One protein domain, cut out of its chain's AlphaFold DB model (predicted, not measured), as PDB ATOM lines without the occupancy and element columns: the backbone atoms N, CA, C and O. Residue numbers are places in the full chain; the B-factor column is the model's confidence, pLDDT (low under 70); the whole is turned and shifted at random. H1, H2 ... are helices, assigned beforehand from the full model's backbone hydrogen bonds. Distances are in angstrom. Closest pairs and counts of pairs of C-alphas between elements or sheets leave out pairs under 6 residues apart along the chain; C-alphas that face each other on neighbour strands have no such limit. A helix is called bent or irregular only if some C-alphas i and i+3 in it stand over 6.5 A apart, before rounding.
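Overview. This is residues 133 to 281 of the 402 residues of an uncharacterized protein of Tritrichomonas foetus (UniProt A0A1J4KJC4). Pairs of helices are stacked one after another along the longest axis, in a short solenoid: H1 with H2 at one end, then H3 with H4, then H5 with H6, then little H7 with the kinked H8. H9 lies at the other end and touches no helix, and the stack is tied mainly by contacts from one pair to the next, while H5 and H6 are only close to each other. The printed part has 149 residues, with nine named helices, H1 to H9 in chain order, and no named strand; the class is all helix, and the packing is mostly crossed, with helices that touch mostly at steep tilts. The whole is compact, with a radius of gyration of the C-alphas of 14.7 A, and spans 44 by 29 by 28 A, only just elongated.

Arrangement. H1, residues 136 to 145, and H2, residues 149 to 158, form a helical hairpin that only just touches, with 3 pairs of C-alphas within 8 A, the closest being Tyr 143 and Phe 152 at 6.7 A. H3, residues 166 to 179, and H4, residues 185 to 197, form another helical hairpin, at a shallow tilt of 7 degrees, opposite ways; their closest C-alphas, of Leu 173 and Val 192, are 7.3 A apart. H1 touches H3 at a steep tilt of 55 degrees, closest at the C-alphas of Glu 137 and Ala 175, 4.9 A. H5, residues 203 to 216, touches H3, closest at the C-alphas of Phe 170 and Ala 209, 4.7 A. H6, residues 221 to 236, touches H4, closest at the C-alphas of Ala 189 and Ile 230, 5.6 A. H7, residues 244 to 248, touches H5, closest at the C-alphas of Ser 211 and Met 248, 4.3 A. H8, residues 250 to 270, has a kink of 90 degrees near residue 257 and touches H6 with 23 pairs of C-alphas within 8 A, the closest being Met 228 and Leu 263 at 5.5 A. H9, residues 275 to 280, is apart from H8. Every O i to N i+4 pair is within hydrogen-bond range in H1, H2, H3, H5, H6, H7 and H9; the count is 5 of 9 in H4 and 11 of 17 in H8.

Along the chain. H1 begins at C-alpha 136, (-23.077, 8.071, -5.198). From first to last C-alpha H3 measures 20.0 A, H4 19.3 A, H5 20.1 A, H6 22.4 A and H8 24.1 A. H4 is only just irregular, with C-alphas 187 and 190 at 6.7 A, and H8 is irregular, with C-alphas 251 and 254 at 8.1 A. H9 ends at C-alpha 280, (4.457, -15.627, 2.730).

Size, cuts and confidence. The two C-alphas farthest apart, of Thr 133 and Ala 279, are 46.7 A apart. The printed part has no cut and no long link. The mean pLDDT of the printed part is 91.4; residue 133 and residues 272 to 273 are under 70.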
ATOM      1  N   THR A 133     -32.598  12.879  -5.211       60.06
ATOM      2  CA  THR A 133     -31.741  11.807  -4.692       60.06
ATOM      3  C   THR A 133     -30.406  11.932  -5.416       60.06
ATOM      4  O   THR A 133     -30.377  11.778  -6.639       60.06
ATOM      5  N   SER A 134     -29.358  12.310  -4.692       78.56
ATOM      6  CA  SER A 134     -28.008  12.400  -5.238       78.56
ATOM      7  C   SER A 134     -27.499  10.985  -5.473       78.56
ATOM      8  O   SER A 134     -27.682  10.106  -4.628       78.56
ATOM      9  N   THR A 135     -26.903  10.753  -6.638       89.62
ATOM     10  CA  THR A 135     -26.207   9.493  -6.915       89.62
ATOM     11  C   THR A 135     -24.935   9.405  -6.067       89.62
ATOM     12  O   THR A 135     -24.471  10.418  -5.540       89.62
ATOM     13  N   MET A 136     -24.352   8.211  -5.915       92.69
ATOM     14  CA  MET A 136     -23.077   8.071  -5.198       92.69
ATOM     15  C   MET A 136     -21.968   8.922  -5.841       92.69
ATOM     16  O   MET A 136     -21.189   9.549  -5.133       92.69
ATOM     17  N   GLU A 137     -21.953   9.010  -7.172       92.12
ATOM     18  CA  GLU A 137     -21.046   9.868  -7.942       92.12
ATOM     19  C   GLU A 137     -21.187  11.346  -7.552       92.12
ATOM     20  O   GLU A 137     -20.191  12.000  -7.245       92.12
ATOM     21  N   ASP A 138     -22.422  11.853  -7.464       91.25
ATOM     22  CA  ASP A 138     -22.677  13.228  -7.015       91.25
ATOM     23  C   ASP A 138     -22.144  13.461  -5.591       91.25
ATOM     24  O   ASP A 138     -21.586  14.518  -5.296       91.25
ATOM     25  N   LEU A 139     -22.309  12.479  -4.696       92.62
ATOM     26  CA  LEU A 139     -21.831  12.574  -3.314       92.62
ATOM     27  C   LEU A 139     -20.300  12.595  -3.234       92.62
ATOM     28  O   LEU A 139     -19.752  13.361  -2.443       92.62
ATOM     29  N   ILE A 140     -19.616  11.794  -4.055       92.88
ATOM     30  CA  ILE A 140     -18.151  11.789  -4.141       92.88
ATOM     31  C   ILE A 140     -17.632  13.128  -4.668       92.88
ATOM     32  O   ILE A 140     -16.722  13.701  -4.074       92.88
ATOM     33  N   LEU A 141     -18.249  13.691  -5.710       90.50
ATOM     34  CA  LEU A 141     -17.856  15.003  -6.238       90.50
ATOM     35  C   LEU A 141     -18.029  16.127  -5.204       90.50
ATOM     36  O   LEU A 141     -17.209  17.043  -5.134       90.50
ATOM     37  N   ILE A 142     -19.070  16.055  -4.368       89.75
ATOM     38  CA  ILE A 142     -19.253  16.989  -3.247       89.75
ATOM     39  C   ILE A 142     -18.155  16.794  -2.192       89.75
ATOM     40  O   ILE A 142     -17.633  17.785  -1.678       89.75
ATOM     41  N   TYR A 143     -17.795  15.544  -1.884       90.50
ATOM     42  CA  TYR A 143     -16.737  15.222  -0.926       90.50
ATOM     43  C   TYR A 143     -15.366  15.737  -1.380       90.50
ATOM     44  O   TYR A 143     -14.657  16.331  -0.575       90.50
ATOM     45  N   VAL A 144     -15.026  15.596  -2.666       88.50
ATOM     46  CA  VAL A 144     -13.787  16.150  -3.248       88.50
ATOM     47  C   VAL A 144     -13.685  17.658  -2.993       88.50
ATOM     48  O   VAL A 144     -12.634  18.167  -2.614       88.50
ATOM     49  N   GLN A 145     -14.792  18.388  -3.148       86.81
ATOM     50  CA  GLN A 145     -14.815  19.841  -2.945       86.81
ATOM     51  C   GLN A 145     -14.787  20.247  -1.467       86.81
ATOM     52  O   GLN A 145     -14.262  21.309  -1.133       86.81
ATOM     53  N   ASN A 146     -15.396  19.445  -0.593       86.56
ATOM     54  CA  ASN A 146     -15.512  19.714   0.837       86.56
ATOM     55  C   ASN A 146     -15.302  18.411   1.629       86.56
ATOM     56  O   ASN A 146     -16.286  17.758   1.999       86.56
ATOM     57  N   PRO A 147     -14.041  18.024   1.890       86.62
ATOM     58  CA  PRO A 147     -13.735  16.760   2.541       86.62
ATOM     59  C   PRO A 147     -14.220  16.773   3.992       86.62
ATOM     60  O   PRO A 147     -13.825  17.611   4.804       86.62
ATOM     61  N   GLY A 148     -15.102  15.827   4.307       88.88
ATOM     62  CA  GLY A 148     -15.707  15.668   5.624       88.88
ATOM     63  C   GLY A 148     -16.375  14.306   5.748       88.88
ATOM     64  O   GLY A 148     -17.494  14.101   5.277       88.88
ATOM     65  N   THR A 149     -15.692  13.348   6.377       91.56
ATOM     66  CA  THR A 149     -16.175  11.962   6.511       91.56
ATOM     67  C   THR A 149     -17.526  11.892   7.231       91.56
ATOM     68  O   THR A 149     -18.398  11.099   6.873       91.56
ATOM     69  N   SER A 150     -17.735  12.747   8.239       91.44
ATOM     70  CA  SER A 150     -18.976  12.775   9.019       91.44
ATOM     71  C   SER A 150     -20.158  13.322   8.209       91.44
ATOM     72  O   SER A 150     -21.271  12.788   8.262       91.44
ATOM     73  N   GLU A 151     -19.901  14.345   7.396       90.94
ATOM     74  CA  GLU A 151     -20.835  14.974   6.473       90.94
ATOM     75  C   GLU A 151     -21.192  14.024   5.328       90.94
ATOM     76  O   GLU A 151     -22.366  13.909   4.961       90.94
ATOM     77  N   PHE A 152     -20.211  13.279   4.815       93.25
ATOM     78  CA  PHE A 152     -20.432  12.238   3.819       93.25
ATOM     79  C   PHE A 152     -21.295  11.107   4.380       93.25
ATOM     80  O   PHE A 152     -22.324  10.760   3.800       93.25
ATOM     81  N   ALA A 153     -20.961  10.597   5.570       92.19
ATOM     82  CA  ALA A 153     -21.759   9.583   6.251       92.19
ATOM     83  C   ALA A 153     -23.199  10.056   6.502       92.19
ATOM     84  O   ALA A 153     -24.133   9.262   6.397       92.19
ATOM     85  N   LYS A 154     -23.414  11.335   6.824       91.31
ATOM     86  CA  LYS A 154     -24.763  11.902   6.940       91.31
ATOM     87  C   LYS A 154     -25.475  11.932   5.585       91.31
ATOM     88  O   LYS A 154     -26.616  11.487   5.501       91.31
ATOM     89  N   SER A 155     -24.780  12.361   4.536       91.81
ATOM     90  CA  SER A 155     -25.310  12.414   3.169       91.81
ATOM     91  C   SER A 155     -25.712  11.032   2.646       91.81
ATOM     92  O   SER A 155     -26.740  10.910   1.981       91.81
ATOM     93  N   LEU A 156     -24.975   9.976   3.004       93.06
ATOM     94  CA  LEU A 156     -25.361   8.593   2.712       93.06
ATOM     95  C   LEU A 156     -26.704   8.219   3.366       93.06
ATOM     96  O   LEU A 156     -27.593   7.703   2.686       93.06
ATOM     97  N   ASN A 157     -26.885   8.525   4.657       91.19
ATOM     98  CA  ASN A 157     -28.153   8.268   5.353       91.19
ATOM     99  C   ASN A 157     -29.310   9.067   4.736       91.19
ATOM    100  O   ASN A 157     -30.387   8.518   4.510       91.19
ATOM    101  N   ASP A 158     -29.074  10.345   4.426       91.00
ATOM    102  CA  ASP A 158     -30.077  11.245   3.846       91.00
ATOM    103  C   ASP A 158     -30.523  10.791   2.437       91.00
ATOM    104  O   ASP A 158     -31.655  11.062   2.029       91.00
ATOM    105  N   ASN A 159     -29.673  10.042   1.718       89.50
ATOM    106  CA  ASN A 159     -29.963   9.452   0.405       89.50
ATOM    107  C   ASN A 159     -30.381   7.964   0.459       89.50
ATOM    108  O   ASN A 159     -30.501   7.324  -0.582       89.50
ATOM    109  N   ASN A 160     -30.693   7.424   1.644       88.12
ATOM    110  CA  ASN A 160     -31.140   6.038   1.871       88.12
ATOM    111  C   ASN A 160     -30.112   4.942   1.528       88.12
ATOM    112  O   ASN A 160     -30.495   3.792   1.285       88.12
ATOM    113  N   PHE A 161     -28.815   5.250   1.554       90.50
ATOM    114  CA  PHE A 161     -27.790   4.211   1.517       90.50
ATOM    115  C   PHE A 161     -27.804   3.417   2.822       90.50
ATOM    116  O   PHE A 161     -27.750   3.970   3.922       90.50
ATOM    117  N   MET A 162     -27.903   2.094   2.708       88.06
ATOM    118  CA  MET A 162     -28.044   1.218   3.869       88.06
ATOM    119  C   MET A 162     -26.685   0.900   4.496       88.06
ATOM    120  O   MET A 162     -25.690   0.724   3.791       88.06
ATOM    121  N   LYS A 163     -26.672   0.768   5.825       92.31
ATOM    122  CA  LYS A 163     -25.544   0.203   6.576       92.31
ATOM    123  C   LYS A 163     -25.488  -1.318   6.443       92.31
ATOM    124  O   LYS A 163     -26.513  -1.953   6.203       92.31
ATOM    125  N   ASN A 164     -24.303  -1.890   6.659       92.69
ATOM    126  CA  ASN A 164     -23.996  -3.308   6.441       92.69
ATOM    127  C   ASN A 164     -24.441  -3.818   5.059       92.69
ATOM    128  O   ASN A 164     -24.989  -4.916   4.940       92.69
ATOM    129  N   SER A 165     -24.249  -3.009   4.019       92.75
ATOM    130  CA  SER A 165     -24.745  -3.280   2.673       92.75
ATOM    131  C   SER A 165     -23.592  -3.396   1.687       92.75
ATOM    132  O   SER A 165     -22.894  -2.422   1.406       92.75
ATOM    133  N   GLN A 166     -23.455  -4.579   1.085       93.75
ATOM    134  CA  GLN A 166     -22.534  -4.804  -0.031       93.75
ATOM    135  C   GLN A 166     -22.824  -3.863  -1.205       93.75
ATOM    136  O   GLN A 166     -21.902  -3.393  -1.859       93.75
ATOM    137  N   ARG A 167     -24.101  -3.542  -1.451       94.12
ATOM    138  CA  ARG A 167     -24.491  -2.605  -2.510       94.12
ATOM    139  C   ARG A 167     -23.910  -1.211  -2.271       94.12
ATOM    140  O   ARG A 167     -23.458  -0.580  -3.213       94.12
ATOM    141  N   THR A 168     -23.889  -0.752  -1.020       94.25
ATOM    142  CA  THR A 168     -23.302   0.549  -0.673       94.25
ATOM    143  C   THR A 168     -21.788   0.540  -0.900       94.25
ATOM    144  O   THR A 168     -21.262   1.509  -1.430       94.25
ATOM    145  N   ALA A 169     -21.098  -0.558  -0.556       95.31
ATOM    146  CA  ALA A 169     -19.667  -0.721  -0.835       95.31
ATOM    147  C   ALA A 169     -19.373  -0.706  -2.343       95.31
ATOM    148  O   ALA A 169     -18.485   0.011  -2.791       95.31
ATOM    149  N   PHE A 170     -20.159  -1.457  -3.118       96.12
ATOM    150  CA  PHE A 170     -20.051  -1.525  -4.573       96.12
ATOM    151  C   PHE A 170     -20.265  -0.157  -5.228       96.12
ATOM    152  O   PHE A 170     -19.420   0.284  -6.000       96.12
ATOM    153  N   GLU A 171     -21.358   0.537  -4.894       95.38
ATOM    154  CA  GLU A 171     -21.649   1.849  -5.480       95.38
ATOM    155  C   GLU A 171     -20.592   2.887  -5.077       95.38
ATOM    156  O   GLU A 171     -20.199   3.690  -5.917       95.38
ATOM    157  N   LEU A 172     -20.091   2.852  -3.834       96.00
ATOM    158  CA  LEU A 172     -19.017   3.740  -3.375       96.00
ATOM    159  C   LEU A 172     -17.730   3.517  -4.170       96.00
ATOM    160  O   LEU A 172     -17.178   4.467  -4.716       96.00
ATOM    161  N   LEU A 173     -17.270   2.267  -4.243       96.44
ATOM    162  CA  LEU A 173     -16.037   1.906  -4.933       96.44
ATOM    163  C   LEU A 173     -16.132   2.231  -6.427       96.44
ATOM    164  O   LEU A 173     -15.244   2.873  -6.978       96.44
ATOM    165  N   SER A 174     -17.250   1.860  -7.059       95.19
ATOM    166  CA  SER A 174     -17.491   2.164  -8.467       95.19
ATOM    167  C   SER A 174     -17.541   3.667  -8.728       95.19
ATOM    168  O   SER A 174     -17.006   4.107  -9.738       95.19
ATOM    169  N   ALA A 175     -18.158   4.457  -7.844       94.44
ATOM    170  CA  ALA A 175     -18.204   5.904  -8.002       94.44
ATOM    171  C   ALA A 175     -16.803   6.515  -7.916       94.44
ATOM    172  O   ALA A 175     -16.433   7.273  -8.806       94.44
ATOM    173  N   ILE A 176     -16.007   6.150  -6.903       94.88
ATOM    174  CA  ILE A 176     -14.635   6.657  -6.747       94.88
ATOM    175  C   ILE A 176     -13.820   6.384  -8.015       94.88
ATOM    176  O   ILE A 176     -13.240   7.307  -8.577       94.88
ATOM    177  N   CYS A 177     -13.848   5.150  -8.518       93.38
ATOM    178  CA  CYS A 177     -13.120   4.771  -9.726       93.38
ATOM    179  C   CYS A 177     -13.644   5.424 -11.019       93.38
ATOM    180  O   CYS A 177     -12.900   5.520 -11.990       93.38
ATOM    181  N   SER A 178     -14.905   5.863 -11.053       90.94
ATOM    182  CA  SER A 178     -15.507   6.488 -12.236       90.94
ATOM    183  C   SER A 178     -15.301   8.001 -12.312       90.94
ATOM    184  O   SER A 178     -15.201   8.533 -13.417       90.94
ATOM    185  N   VAL A 179     -15.310   8.712 -11.175       88.50
ATOM    186  CA  VAL A 179     -15.387  10.189 -11.175       88.50
ATOM    187  C   VAL A 179     -14.189  10.906 -10.569       88.50
ATOM    188  O   VAL A 179     -14.070  12.115 -10.765       88.50
ATOM    189  N   VAL A 180     -13.329  10.209  -9.828       88.31
ATOM    190  CA  VAL A 180     -12.181  10.824  -9.152       88.31
ATOM    191  C   VAL A 180     -10.965  10.760 -10.067       88.31
ATOM    192  O   VAL A 180     -10.666   9.713 -10.639       88.31
ATOM    193  N   ASP A 181     -10.274  11.887 -10.220       86.19
ATOM    194  CA  ASP A 181      -9.028  11.938 -10.976       86.19
ATOM    195  C   ASP A 181      -7.829  11.471 -10.128       86.19
ATOM    196  O   ASP A 181      -7.914  11.326  -8.909       86.19
ATOM    197  N   GLU A 182      -6.687  11.220 -10.770       81.62
ATOM    198  CA  GLU A 182      -5.483  10.734 -10.075       81.62
ATOM    199  C   GLU A 182      -4.973  11.702  -8.991       81.62
ATOM    200  O   GLU A 182      -4.348  11.264  -8.027       81.62
ATOM    201  N   ASN A 183      -5.236  13.009  -9.118       83.62
ATOM    202  CA  ASN A 183      -4.746  14.013  -8.169       83.62
ATOM    203  C   ASN A 183      -5.588  14.050  -6.890       83.62
ATOM    204  O   ASN A 183      -5.054  14.282  -5.804       83.62
ATOM    205  N   ASP A 184      -6.894  13.830  -7.023       86.69
ATOM    206  CA  ASP A 184      -7.838  13.826  -5.913       86.69
ATOM    207  C   ASP A 184      -7.952  12.444  -5.256       86.69
ATOM    208  O   ASP A 184      -8.355  12.349  -4.094       86.69
ATOM    209  N   LEU A 185      -7.545  11.374  -5.951       89.06
ATOM    210  CA  LEU A 185      -7.634   9.995  -5.472       89.06
ATOM    211  C   LEU A 185      -7.042   9.776  -4.067       89.06
ATOM    212  O   LEU A 185      -7.754   9.192  -3.247       89.06
ATOM    213  N   PRO A 186      -5.840  10.278  -3.712       86.69
ATOM    214  CA  PRO A 186      -5.303  10.121  -2.358       86.69
ATOM    215  C   PRO A 186      -6.213  10.693  -1.264       86.69
ATOM    216  O   PRO A 186      -6.288  10.145  -0.169       86.69
ATOM    217  N   ASN A 187      -6.946  11.770  -1.561       82.44
ATOM    218  CA  ASN A 187      -7.832  12.431  -0.598       82.44
ATOM    219  C   ASN A 187      -9.187  11.719  -0.455       82.44
ATOM    220  O   ASN A 187      -9.895  11.923   0.533       82.44
ATOM    221  N   VAL A 188      -9.570  10.913  -1.451       90.31
ATOM    222  CA  VAL A 188     -10.865  10.222  -1.501       90.31
ATOM    223  C   VAL A 188     -10.744   8.743  -1.151       90.31
ATOM    224  O   VAL A 188     -11.679   8.184  -0.586       90.31
ATOM    225  N   ALA A 189      -9.617   8.096  -1.439       89.44
ATOM    226  CA  ALA A 189      -9.441   6.659  -1.238       89.44
ATOM    227  C   ALA A 189      -9.636   6.231   0.230       89.44
ATOM    228  O   ALA A 189     -10.261   5.199   0.490       89.44
ATOM    229  N   ASP A 190      -9.205   7.061   1.189       91.00
ATOM    230  CA  ASP A 190      -9.411   6.829   2.628       91.00
ATOM    231  C   ASP A 190     -10.897   6.722   3.005       91.00
ATOM    232  O   ASP A 190     -11.242   6.047   3.976       91.00
ATOM    233  N   LEU A 191     -11.802   7.298   2.205       94.06
ATOM    234  CA  LEU A 191     -13.241   7.226   2.439       94.06
ATOM    235  C   LEU A 191     -13.757   5.781   2.446       94.06
ATOM    236  O   LEU A 191     -14.718   5.471   3.150       94.06
ATOM    237  N   VAL A 192     -13.119   4.884   1.688       95.44
ATOM    238  CA  VAL A 192     -13.466   3.457   1.682       95.44
ATOM    239  C   VAL A 192     -13.176   2.835   3.054       95.44
ATOM    240  O   VAL A 192     -14.034   2.195   3.662       95.44
ATOM    241  N   ASN A 193     -11.993   3.088   3.607       94.31
ATOM    242  CA  ASN A 193     -11.657   2.612   4.945       94.31
ATOM    243  C   ASN A 193     -12.507   3.303   6.027       94.31
ATOM    244  O   ASN A 193     -13.016   2.661   6.945       94.31
ATOM    245  N   ASP A 194     -12.751   4.602   5.898       94.31
ATOM    246  CA  ASP A 194     -13.596   5.330   6.835       94.31
ATOM    247  C   ASP A 194     -15.020   4.763   6.867       94.31
ATOM    248  O   ASP A 194     -15.578   4.512   7.936       94.31
ATOM    249  N   MET A 195     -15.637   4.508   5.713       95.31
ATOM    250  CA  MET A 195     -17.001   3.977   5.670       95.31
ATOM    251  C   MET A 195     -17.101   2.556   6.248       95.31
ATOM    252  O   MET A 195     -18.145   2.210   6.823       95.31
ATOM    253  N   LEU A 196     -16.015   1.775   6.205       93.56
ATOM    254  CA  LEU A 196     -15.882   0.525   6.959       93.56
ATOM    255  C   LEU A 196     -15.978   0.782   8.477       93.56
ATOM    256  O   LEU A 196     -16.793   0.155   9.158       93.56
ATOM    257  N   LEU A 197     -15.246   1.772   9.004       92.75
ATOM    258  CA  LEU A 197     -15.289   2.161  10.426       92.75
ATOM    259  C   LEU A 197     -16.678   2.671  10.858       92.75
ATOM    260  O   LEU A 197     -17.152   2.361  11.956       92.75
ATOM    261  N   TYR A 198     -17.385   3.388   9.978       93.12
ATOM    262  CA  TYR A 198     -18.772   3.831  10.198       93.12
ATOM    263  C   TYR A 198     -19.824   2.709  10.052       93.12
ATOM    264  O   TYR A 198     -21.026   2.952  10.271       93.12
ATOM    265  N   ARG A 199     -19.381   1.477   9.752       94.00
ATOM    266  CA  ARG A 199     -20.187   0.255   9.581       94.00
ATOM    267  C   ARG A 199     -21.181   0.335   8.424       94.00
ATOM    268  O   ARG A 199     -22.300  -0.177   8.517       94.00
ATOM    269  N   TYR A 200     -20.809   1.006   7.336       94.69
ATOM    270  CA  TYR A 200     -21.610   0.965   6.109       94.69
ATOM    271  C   TYR A 200     -21.521  -0.383   5.398       94.69
ATOM    272  O   TYR A 200     -22.478  -0.800   4.747       94.69
ATOM    273  N   TYR A 201     -20.425  -1.098   5.610       96.44
ATOM    274  CA  TYR A 201     -20.191  -2.463   5.163       96.44
ATOM    275  C   TYR A 201     -19.193  -3.140   6.111       96.44
ATOM    276  O   TYR A 201     -18.660  -2.507   7.020       96.44
ATOM    277  N   SER A 202     -18.997  -4.441   5.922       96.00
ATOM    278  CA  SER A 202     -17.944  -5.240   6.561       96.00
ATOM    279  C   SER A 202     -16.811  -5.527   5.574       96.00
ATOM    280  O   SER A 202     -16.999  -5.375   4.369       96.00
ATOM    281  N   GLU A 203     -15.669  -5.998   6.075       95.75
ATOM    282  CA  GLU A 203     -14.509  -6.385   5.259       95.75
ATOM    283  C   GLU A 203     -14.900  -7.392   4.167       95.75
ATOM    284  O   GLU A 203     -14.674  -7.146   2.987       95.75
ATOM    285  N   ASN A 204     -15.616  -8.463   4.531       96.25
ATOM    286  CA  ASN A 204     -16.096  -9.460   3.567       96.25
ATOM    287  C   ASN A 204     -16.991  -8.845   2.482       96.25
ATOM    288  O   ASN A 204     -16.890  -9.194   1.312       96.25
ATOM    289  N   GLN A 205     -17.874  -7.912   2.849       96.75
ATOM    290  CA  GLN A 205     -18.726  -7.232   1.869       96.75
ATOM    291  C   GLN A 205     -17.917  -6.323   0.941       96.75
ATOM    292  O   GLN A 205     -18.278  -6.189  -0.226       96.75
ATOM    293  N   LEU A 206     -16.836  -5.726   1.447       97.12
ATOM    294  CA  LEU A 206     -15.916  -4.931   0.649       97.12
ATOM    295  C   LEU A 206     -15.131  -5.818  -0.331       97.12
ATOM    296  O   LEU A 206     -15.097  -5.488  -1.510       97.12
ATOM    297  N   LYS A 207     -14.616  -6.982   0.094       97.25
ATOM    298  CA  LYS A 207     -13.936  -7.951  -0.798       97.25
ATOM    299  C   LYS A 207     -14.827  -8.402  -1.961       97.25
ATOM    300  O   LYS A 207     -14.421  -8.399  -3.126       97.25
ATOM    301  N   VAL A 208     -16.094  -8.713  -1.669       96.62
ATOM    302  CA  VAL A 208     -17.067  -9.065  -2.718       96.62
ATOM    303  C   VAL A 208     -17.383  -7.856  -3.611       96.62
ATOM    304  O   VAL A 208     -17.552  -8.012  -4.819       96.62
ATOM    305  N   ALA A 209     -17.441  -6.639  -3.058       96.88
ATOM    306  CA  ALA A 209     -17.620  -5.429  -3.858       96.88
ATOM    307  C   ALA A 209     -16.449  -5.201  -4.826       96.88
ATOM    308  O   ALA A 209     -16.704  -4.955  -6.001       96.88
ATOM    309  N   PHE A 210     -15.200  -5.368  -4.377       97.62
ATOM    310  CA  PHE A 210     -14.012  -5.331  -5.237       97.62
ATOM    311  C   PHE A 210     -14.123  -6.321  -6.396       97.62
ATOM    312  O   PHE A 210     -14.004  -5.920  -7.550       97.62
ATOM    313  N   SER A 211     -14.454  -7.578  -6.094       97.19
ATOM    314  CA  SER A 211     -14.624  -8.632  -7.104       97.19
ATOM    315  C   SER A 211     -15.689  -8.269  -8.147       97.19
ATOM    316  O   SER A 211     -15.489  -8.434  -9.350       97.19
ATOM    317  N   ASN A 212     -16.826  -7.727  -7.702       97.00
ATOM    318  CA  ASN A 212     -17.912  -7.323  -8.593       97.00
ATOM    319  C   ASN A 212     -17.521  -6.136  -9.481       97.00
ATOM    320  O   ASN A 212     -17.756  -6.172 -10.687       97.00
ATOM    321  N   VAL A 213     -16.919  -5.096  -8.895       96.31
ATOM    322  CA  VAL A 213     -16.487  -3.906  -9.639       96.31
ATOM    323  C   VAL A 213     -15.391  -4.274 -10.649       96.31
ATOM    324  O   VAL A 213     -15.435  -3.819 -11.795       96.31
ATOM    325  N   ALA A 214     -14.448  -5.137 -10.259       96.12
ATOM    326  CA  ALA A 214     -13.401  -5.643 -11.139       96.12
ATOM    327  C   ALA A 214     -13.970  -6.461 -12.310       96.12
ATOM    328  O   ALA A 214     -13.481  -6.380 -13.436       96.12
ATOM    329  N   ASN A 215     -15.027  -7.238 -12.075       96.25
ATOM    330  CA  ASN A 215     -15.682  -8.014 -13.124       96.25
ATOM    331  C   ASN A 215     -16.421  -7.123 -14.141       96.25
ATOM    332  O   ASN A 215     -16.348  -7.364 -15.348       96.25
ATOM    333  N   GLU A 216     -17.086  -6.062 -13.681       95.50
ATOM    334  CA  GLU A 216     -17.766  -5.110 -14.571       95.50
ATOM    335  C   GLU A 216     -16.794  -4.280 -15.425       95.50
ATOM    336  O   GLU A 216     -17.153  -3.863 -16.525       95.50
ATOM    337  N   ASN A 217     -15.550  -4.102 -14.967       93.44
ATOM    338  CA  ASN A 217     -14.544  -3.238 -15.594       93.44
ATOM    339  C   ASN A 217     -13.273  -3.991 -16.026       93.44
ATOM    340  O   ASN A 217     -12.190  -3.411 -16.047       93.44
ATOM    341  N   HIS A 218     -13.399  -5.275 -16.374       93.12
ATOM    342  CA  HIS A 218     -12.282  -6.207 -16.594       93.12
ATOM    343  C   HIS A 218     -11.197  -5.733 -17.583       93.12
ATOM    344  O   HIS A 218     -10.029  -6.053 -17.387       93.12
ATOM    345  N   ASP A 219     -11.550  -4.926 -18.589       94.50
ATOM    346  CA  ASP A 219     -10.616  -4.422 -19.612       94.50
ATOM    347  C   ASP A 219     -10.130  -2.977 -19.373       94.50
ATOM    348  O   ASP A 219      -9.316  -2.453 -20.140       94.50
ATOM    349  N   ASN A 220     -10.640  -2.286 -18.349       95.25
ATOM    350  CA  ASN A 220     -10.367  -0.865 -18.147       95.25
ATOM    351  C   ASN A 220      -9.125  -0.656 -17.268       95.25
ATOM    352  O   ASN A 220      -9.191  -0.757 -16.045       95.25
ATOM    353  N   ILE A 221      -7.997  -0.326 -17.904       94.88
ATOM    354  CA  ILE A 221      -6.701  -0.150 -17.232       94.88
ATOM    355  C   ILE A 221      -6.734   0.970 -16.188       94.88
ATOM    356  O   ILE A 221      -6.276   0.751 -15.072       94.88
ATOM    357  N   GLU A 222      -7.259   2.150 -16.523       93.88
ATOM    358  CA  GLU A 222      -7.243   3.295 -15.598       93.88
ATOM    359  C   GLU A 222      -8.134   3.034 -14.385       93.88
ATOM    360  O   GLU A 222      -7.716   3.221 -13.246       93.88
ATOM    361  N   PHE A 223      -9.311   2.455 -14.619       94.62
ATOM    362  CA  PHE A 223     -10.186   2.005 -13.542       94.62
ATOM    363  C   PHE A 223      -9.497   0.946 -12.665       94.62
ATOM    364  O   PHE A 223      -9.557   1.004 -11.434       94.62
ATOM    365  N   GLY A 224      -8.810  -0.014 -13.293       95.50
ATOM    366  CA  GLY A 224      -8.026  -1.039 -12.611       95.50
ATOM    367  C   GLY A 224      -6.909  -0.452 -11.745       95.50
ATOM    368  O   GLY A 224      -6.733  -0.896 -10.615       95.50
ATOM    369  N   LYS A 225      -6.200   0.581 -12.214       95.38
ATOM    370  CA  LYS A 225      -5.194   1.298 -11.412       95.38
ATOM    371  C   LYS A 225      -5.819   2.005 -10.213       95.38
ATOM    372  O   LYS A 225      -5.305   1.871  -9.109       95.38
ATOM    373  N   THR A 226      -6.953   2.685 -10.382       95.88
ATOM    374  CA  THR A 226      -7.651   3.308  -9.247       95.88
ATOM    375  C   THR A 226      -8.067   2.266  -8.207       95.88
ATOM    376  O   THR A 226      -7.878   2.479  -7.010       95.88
ATOM    377  N   LEU A 227      -8.568   1.103  -8.642       96.44
ATOM    378  CA  LEU A 227      -8.840  -0.017  -7.738       96.44
ATOM    379  C   LEU A 227      -7.572  -0.530  -7.045       96.44
ATOM    380  O   LEU A 227      -7.624  -0.800  -5.849       96.44
ATOM    381  N   MET A 228      -6.447  -0.651  -7.760       96.12
ATOM    382  CA  MET A 228      -5.160  -1.048  -7.173       96.12
ATOM    383  C   MET A 228      -4.681  -0.066  -6.116       96.12
ATOM    384  O   MET A 228      -4.202  -0.503  -5.079       96.12
ATOM    385  N   TYR A 229      -4.836   1.237  -6.345       95.69
ATOM    386  CA  TYR A 229      -4.472   2.257  -5.366       95.69
ATOM    387  C   TYR A 229      -5.264   2.081  -4.064       95.69
ATOM    388  O   TYR A 229      -4.699   2.055  -2.973       95.69
ATOM    389  N   ILE A 230      -6.587   1.904  -4.169       96.19
ATOM    390  CA  ILE A 230      -7.448   1.679  -2.999       96.19
ATOM    391  C   ILE A 230      -7.102   0.337  -2.337       96.19
ATOM    392  O   ILE A 230      -7.074   0.245  -1.114       96.19
ATOM    393  N   TYR A 231      -6.812  -0.701  -3.122       96.56
ATOM    394  CA  TYR A 231      -6.374  -2.000  -2.611       96.56
ATOM    395  C   TYR A 231      -5.047  -1.899  -1.839       96.56
ATOM    396  O   TYR A 231      -4.974  -2.382  -0.711       96.56
ATOM    397  N   ALA A 232      -4.047  -1.199  -2.386       94.69
ATOM    398  CA  ALA A 232      -2.774  -0.900  -1.727       94.69
ATOM    399  C   ALA A 232      -2.998  -0.173  -0.398       94.69
ATOM    400  O   ALA A 232      -2.498  -0.601   0.641       94.69
ATOM    401  N   LEU A 233      -3.836   0.869  -0.408       93.81
ATOM    402  CA  LEU A 233      -4.217   1.594   0.797       93.81
ATOM    403  C   LEU A 233      -4.832   0.651   1.839       93.81
ATOM    404  O   LEU A 233      -4.444   0.694   3.002       93.81
ATOM    405  N   LEU A 234      -5.753  -0.231   1.450       94.38
ATOM    406  CA  LEU A 234      -6.401  -1.167   2.375       94.38
ATOM    407  C   LEU A 234      -5.448  -2.238   2.924       94.38
ATOM    408  O   LEU A 234      -5.633  -2.651   4.070       94.38
ATOM    409  N   ILE A 235      -4.409  -2.630   2.178       93.19
ATOM    410  CA  ILE A 235      -3.298  -3.433   2.718       93.19
ATOM    411  C   ILE A 235      -2.567  -2.640   3.807       93.19
ATOM    412  O   ILE A 235      -2.372  -3.145   4.907       93.19
ATOM    413  N   THR A 236      -2.243  -1.364   3.559       90.12
ATOM    414  CA  THR A 236      -1.534  -0.521   4.548       90.12
ATOM    415  C   THR A 236      -2.321  -0.290   5.839       90.12
ATOM    416  O   THR A 236      -1.742   0.011   6.881       90.12
ATOM    417  N   LYS A 237      -3.651  -0.412   5.778       90.31
ATOM    418  CA  LYS A 237      -4.549  -0.320   6.935       90.31
ATOM    419  C   LYS A 237      -4.829  -1.682   7.584       90.31
ATOM    420  O   LYS A 237      -5.697  -1.738   8.451       90.31
ATOM    421  N   GLU A 238      -4.147  -2.749   7.157       90.81
ATOM    422  CA  GLU A 238      -4.343  -4.134   7.618       90.81
ATOM    423  C   GLU A 238      -5.791  -4.639   7.436       90.81
ATOM    424  O   GLU A 238      -6.261  -5.515   8.161       90.81
ATOM    425  N   VAL A 239      -6.533  -4.069   6.477       93.00
ATOM    426  CA  VAL A 239      -7.900  -4.501   6.141       93.00
ATOM    427  C   VAL A 239      -7.859  -5.657   5.151       93.00
ATOM    428  O   VAL A 239      -8.662  -6.582   5.253       93.00
ATOM    429  N   PHE A 240      -6.940  -5.592   4.187       94.38
ATOM    430  CA  PHE A 240      -6.696  -6.630   3.190       94.38
ATOM    431  C   PHE A 240      -5.275  -7.172   3.301       94.38
ATOM    432  O   PHE A 240      -4.397  -6.558   3.900       94.38
ATOM    433  N   THR A 241      -5.064  -8.328   2.687       92.94
ATOM    434  CA  THR A 241      -3.778  -9.023   2.606       92.94
ATOM    435  C   THR A 241      -3.431  -9.296   1.151       92.94
ATOM    436  O   THR A 241      -4.317  -9.335   0.299       92.94
ATOM    437  N   PHE A 242      -2.155  -9.548   0.853       92.62
ATOM    438  CA  PHE A 242      -1.710  -9.897  -0.498       92.62
ATOM    439  C   PHE A 242      -2.426 -11.123  -1.094       92.62
ATOM    440  O   PHE A 242      -2.595 -11.179  -2.315       92.62
ATOM    441  N   ASP A 243      -2.887 -12.056  -0.255       93.44
ATOM    442  CA  ASP A 243      -3.621 -13.257  -0.671       93.44
ATOM    443  C   ASP A 243      -5.014 -12.955  -1.240       93.44
ATOM    444  O   ASP A 243      -5.517 -13.700  -2.087       93.44
ATOM    445  N   ASP A 244      -5.627 -11.833  -0.847       95.00
ATOM    446  CA  ASP A 244      -6.953 -11.444  -1.331       95.00
ATOM    447  C   ASP A 244      -6.931 -11.069  -2.832       95.00
ATOM    448  O   ASP A 244      -7.962 -11.127  -3.513       95.00
ATOM    449  N   PHE A 245      -5.759 -10.721  -3.383       95.75
ATOM    450  CA  PHE A 245      -5.605 -10.253  -4.765       95.75
ATOM    451  C   PHE A 245      -6.165 -11.245  -5.789       95.75
ATOM    452  O   PHE A 245      -6.911 -10.866  -6.698       95.75
ATOM    453  N   LYS A 246      -5.800 -12.527  -5.654       94.12
ATOM    454  CA  LYS A 246      -6.104 -13.559  -6.654       94.12
ATOM    455  C   LYS A 246      -7.607 -13.720  -6.851       94.12
ATOM    456  O   LYS A 246      -8.054 -13.850  -7.987       94.12
ATOM    457  N   GLU A 247      -8.373 -13.721  -5.763       93.69
ATOM    458  CA  GLU A 247      -9.830 -13.840  -5.818       93.69
ATOM    459  C   GLU A 247     -10.449 -12.571  -6.416       93.69
ATOM    460  O   GLU A 247     -11.170 -12.652  -7.417       93.69
ATOM    461  N   MET A 248     -10.090 -11.402  -5.873       95.81
ATOM    462  CA  MET A 248     -10.731 -10.127  -6.208       95.81
ATOM    463  C   MET A 248     -10.447  -9.633  -7.627       95.81
ATOM    464  O   MET A 248     -11.308  -9.002  -8.235       95.81
ATOM    465  N   PHE A 249      -9.268  -9.928  -8.175       96.00
ATOM    466  CA  PHE A 249      -8.833  -9.416  -9.479       96.00
ATOM    467  C   PHE A 249      -8.717 -10.498 -10.555       96.00
ATOM    468  O   PHE A 249      -8.187 -10.244 -11.638       96.00
ATOM    469  N   SER A 250      -9.248 -11.700 -10.298       93.94
ATOM    470  CA  SER A 250      -9.253 -12.822 -11.248       93.94
ATOM    471  C   SER A 250      -9.903 -12.497 -12.599       93.94
ATOM    472  O   SER A 250      -9.482 -13.041 -13.622       93.94
ATOM    473  N   SER A 251     -10.900 -11.608 -12.628       95.31
ATOM    474  CA  SER A 251     -11.571 -11.165 -13.857       95.31
ATOM    475  C   SER A 251     -10.724 -10.211 -14.705       95.31
ATOM    476  O   SER A 251     -10.966 -10.108 -15.900       95.31
ATOM    477  N   MET A 252      -9.725  -9.546 -14.114       95.44
ATOM    478  CA  MET A 252      -8.874  -8.516 -14.738       95.44
ATOM    479  C   MET A 252      -7.535  -9.064 -15.263       95.44
ATOM    480  O   MET A 252      -6.584  -8.312 -15.478       95.44
ATOM    481  N   LYS A 253      -7.426 -10.383 -15.465       93.69
ATOM    482  CA  LYS A 253      -6.175 -11.058 -15.868       93.69
ATOM    483  C   LYS A 253      -5.484 -10.444 -17.080       93.69
ATOM    484  O   LYS A 253      -4.264 -10.344 -17.126       93.69
ATOM    485  N   ASN A 254      -6.264 -10.018 -18.061       92.75
ATOM    486  CA  ASN A 254      -5.774  -9.411 -19.291       92.75
ATOM    487  C   ASN A 254      -5.089  -8.051 -19.077       92.75
ATOM    488  O   ASN A 254      -4.265  -7.663 -19.904       92.75
ATOM    489  N   ILE A 255      -5.401  -7.344 -17.985       95.12
ATOM    490  CA  ILE A 255      -4.777  -6.065 -17.625       95.12
ATOM    491  C   ILE A 255      -3.799  -6.175 -16.447       95.12
ATOM    492  O   ILE A 255      -3.175  -5.174 -16.095       95.12
ATOM    493  N   TRP A 256      -3.586  -7.370 -15.878       94.50
ATOM    494  CA  TRP A 256      -2.549  -7.625 -14.863       94.50
ATOM    495  C   TRP A 256      -1.172  -7.048 -15.218       94.50
ATOM    496  O   TRP A 256      -0.583  -6.410 -14.344       94.50
ATOM    497  N   PRO A 257      -0.692  -7.135 -16.477       92.81
ATOM    498  CA  PRO A 257       0.575  -6.515 -16.866       92.81
ATOM    499  C   PRO A 257       0.658  -4.999 -16.659       92.81
ATOM    500  O   PRO A 257       1.754  -4.457 -16.585       92.81
ATOM    501  N   ALA A 258      -0.482  -4.307 -16.596       93.94
ATOM    502  CA  ALA A 258      -0.543  -2.872 -16.345       93.94
ATOM    503  C   ALA A 258      -0.778  -2.546 -14.861       93.94
ATOM    504  O   ALA A 258      -0.237  -1.561 -14.367       93.94
ATOM    505  N   ILE A 259      -1.577  -3.355 -14.159       95.38
ATOM    506  CA  ILE A 259      -2.024  -3.037 -12.796       95.38
ATOM    507  C   ILE A 259      -1.116  -3.615 -11.699       95.38
ATOM    508  O   ILE A 259      -0.962  -2.975 -10.665       95.38
ATOM    509  N   ILE A 260      -0.461  -4.765 -11.914       95.56
ATOM    510  CA  ILE A 260       0.464  -5.358 -10.929       95.56
ATOM    511  C   ILE A 260       1.696  -4.465 -10.696       95.56
ATOM    512  O   ILE A 260       2.016  -4.198  -9.541       95.56
ATOM    513  N   PRO A 261       2.383  -3.943 -11.734       93.25
ATOM    514  CA  PRO A 261       3.517  -3.047 -11.505       93.25
ATOM    515  C   PRO A 261       3.096  -1.752 -10.807       93.25
ATOM    516  O   PRO A 261       3.823  -1.225  -9.969       93.25
ATOM    517  N   TYR A 262       1.897  -1.259 -11.131       94.50
ATOM    518  CA  TYR A 262       1.317  -0.093 -10.476       94.50
ATOM    519  C   TYR A 262       1.048  -0.357  -8.989       94.50
ATOM    520  O   TYR A 262       1.418   0.465  -8.159       94.50
ATOM    521  N   LEU A 263       0.492  -1.525  -8.640       94.56
ATOM    522  CA  LEU A 263       0.288  -1.939  -7.250       94.56
ATOM    523  C   LEU A 263       1.587  -1.869  -6.442       94.56
ATOM    524  O   LEU A 263       1.600  -1.271  -5.374       94.56
ATOM    525  N   PHE A 264       2.672  -2.448  -6.955       91.31
ATOM    526  CA  PHE A 264       3.952  -2.446  -6.248       91.31
ATOM    527  C   PHE A 264       4.539  -1.042  -6.094       91.31
ATOM    528  O   PHE A 264       4.995  -0.697  -5.011       91.31
ATOM    529  N   CYS A 265       4.434  -0.205  -7.129       89.94
ATOM    530  CA  CYS A 265       4.828   1.201  -7.045       89.94
ATOM    531  C   CYS A 265       4.060   1.947  -5.938       89.94
ATOM    532  O   CYS A 265       4.659   2.685  -5.159       89.94
ATOM    533  N   GLU A 266       2.741   1.763  -5.849       90.88
ATOM    534  CA  GLU A 266       1.931   2.416  -4.816       90.88
ATOM    535  C   GLU A 266       2.213   1.861  -3.418       90.88
ATOM    536  O   GLU A 266       2.334   2.630  -2.467       90.88
ATOM    537  N   ILE A 267       2.377   0.543  -3.283       89.12
ATOM    538  CA  ILE A 267       2.712  -0.073  -2.001       89.12
ATOM    539  C   ILE A 267       4.081   0.410  -1.511       89.12
ATOM    540  O   ILE A 267       4.160   0.814  -0.358       89.12
ATOM    541  N   ASP A 268       5.121   0.466  -2.348       86.44
ATOM    542  CA  ASP A 268       6.435   1.013  -1.960       86.44
ATOM    543  C   ASP A 268       6.358   2.478  -1.502       86.44
ATOM    544  O   ASP A 268       7.057   2.895  -0.576       86.44
ATOM    545  N   ASN A 269       5.484   3.273  -2.127       85.94
ATOM    546  CA  ASN A 269       5.273   4.667  -1.737       85.94
ATOM    547  C   ASN A 269       4.548   4.798  -0.386       85.94
ATOM    548  O   ASN A 269       4.770   5.776   0.333       85.94
ATOM    549  N   MET A 270       3.667   3.852  -0.047       85.75
ATOM    550  CA  MET A 270       2.849   3.896   1.173       85.75
ATOM    551  C   MET A 270       3.466   3.126   2.354       85.75
ATOM    552  O   MET A 270       3.280   3.515   3.507       85.75
ATOM    553  N   LEU A 271       4.189   2.040   2.083       74.69
ATOM    554  CA  LEU A 271       4.772   1.107   3.044       74.69
ATOM    555  C   LEU A 271       6.273   0.969   2.784       74.69
ATOM    556  O   LEU A 271       6.700   0.536   1.723       74.69
ATOM    557  N   GLY A 272       7.091   1.250   3.800       63.53
ATOM    558  CA  GLY A 272       8.544   1.062   3.706       63.53
ATOM    559  C   GLY A 272       9.025  -0.389   3.878       63.53
ATOM    560  O   GLY A 272      10.213  -0.641   3.711       63.53
ATOM    561  N   SER A 273       8.150  -1.327   4.270       69.94
ATOM    562  CA  SER A 273       8.489  -2.744   4.490       69.94
ATOM    563  C   SER A 273       7.243  -3.628   4.388       69.94
ATOM    564  O   SER A 273       6.470  -3.697   5.338       69.94
ATOM    565  N   TRP A 274       7.058  -4.293   3.248       81.00
ATOM    566  CA  TRP A 274       5.919  -5.184   2.942       81.00
ATOM    567  C   TRP A 274       6.356  -6.501   2.268       81.00
ATOM    568  O   TRP A 274       5.538  -7.360   1.948       81.00
ATOM    569  N   VAL A 275       7.662  -6.653   2.034       76.31
ATOM    570  CA  VAL A 275       8.240  -7.756   1.255       76.31
ATOM    571  C   VAL A 275       8.106  -9.100   1.973       76.31
ATOM    572  O   VAL A 275       7.866 -10.111   1.318       76.31
ATOM    573  N   ASP A 276       8.208  -9.113   3.305       75.38
ATOM    574  CA  ASP A 276       8.030 -10.336   4.097       75.38
ATOM    575  C   ASP A 276       6.594 -10.873   3.956       75.38
ATOM    576  O   ASP A 276       6.409 -12.054   3.664       75.38
ATOM    577  N   ASP A 277       5.584  -9.997   4.033       79.00
ATOM    578  CA  ASP A 277       4.172 -10.368   3.856       79.00
ATOM    579  C   ASP A 277       3.895 -10.899   2.438       79.00
ATOM    580  O   ASP A 277       3.101 -11.821   2.243       79.00
ATOM    581  N   LEU A 278       4.569 -10.341   1.425       84.56
ATOM    582  CA  LEU A 278       4.491 -10.840   0.052       84.56
ATOM    583  C   LEU A 278       5.111 -12.241  -0.073       84.56
ATOM    584  O   LEU A 278       4.564 -13.098  -0.770       84.56
ATOM    585  N   ALA A 279       6.254 -12.470   0.579       78.81
ATOM    586  CA  ALA A 279       6.985 -13.732   0.513       78.81
ATOM    587  C   ALA A 279       6.199 -14.900   1.131       78.81
ATOM    588  O   ALA A 279       6.341 -16.035   0.672       78.81
ATOM    589  N   GLU A 280       5.347 -14.629   2.124       83.44
ATOM    590  CA  GLU A 280       4.457 -15.627   2.730       83.44
ATOM    591  C   GLU A 280       3.300 -16.052   1.808       83.44
ATOM    592  O   GLU A 280       2.763 -17.152   1.957       83.44
ATOM    593  N   SER A 281       2.941 -15.235   0.811       87.50
ATOM    594  CA  SER A 281       1.872 -15.558  -0.134       87.50
ATOM    595  C   SER A 281       2.333 -16.540  -1.214       87.50
ATOM    596  O   SER A 281       3.224 -16.247  -2.019       87.50
TER     597      SER A 281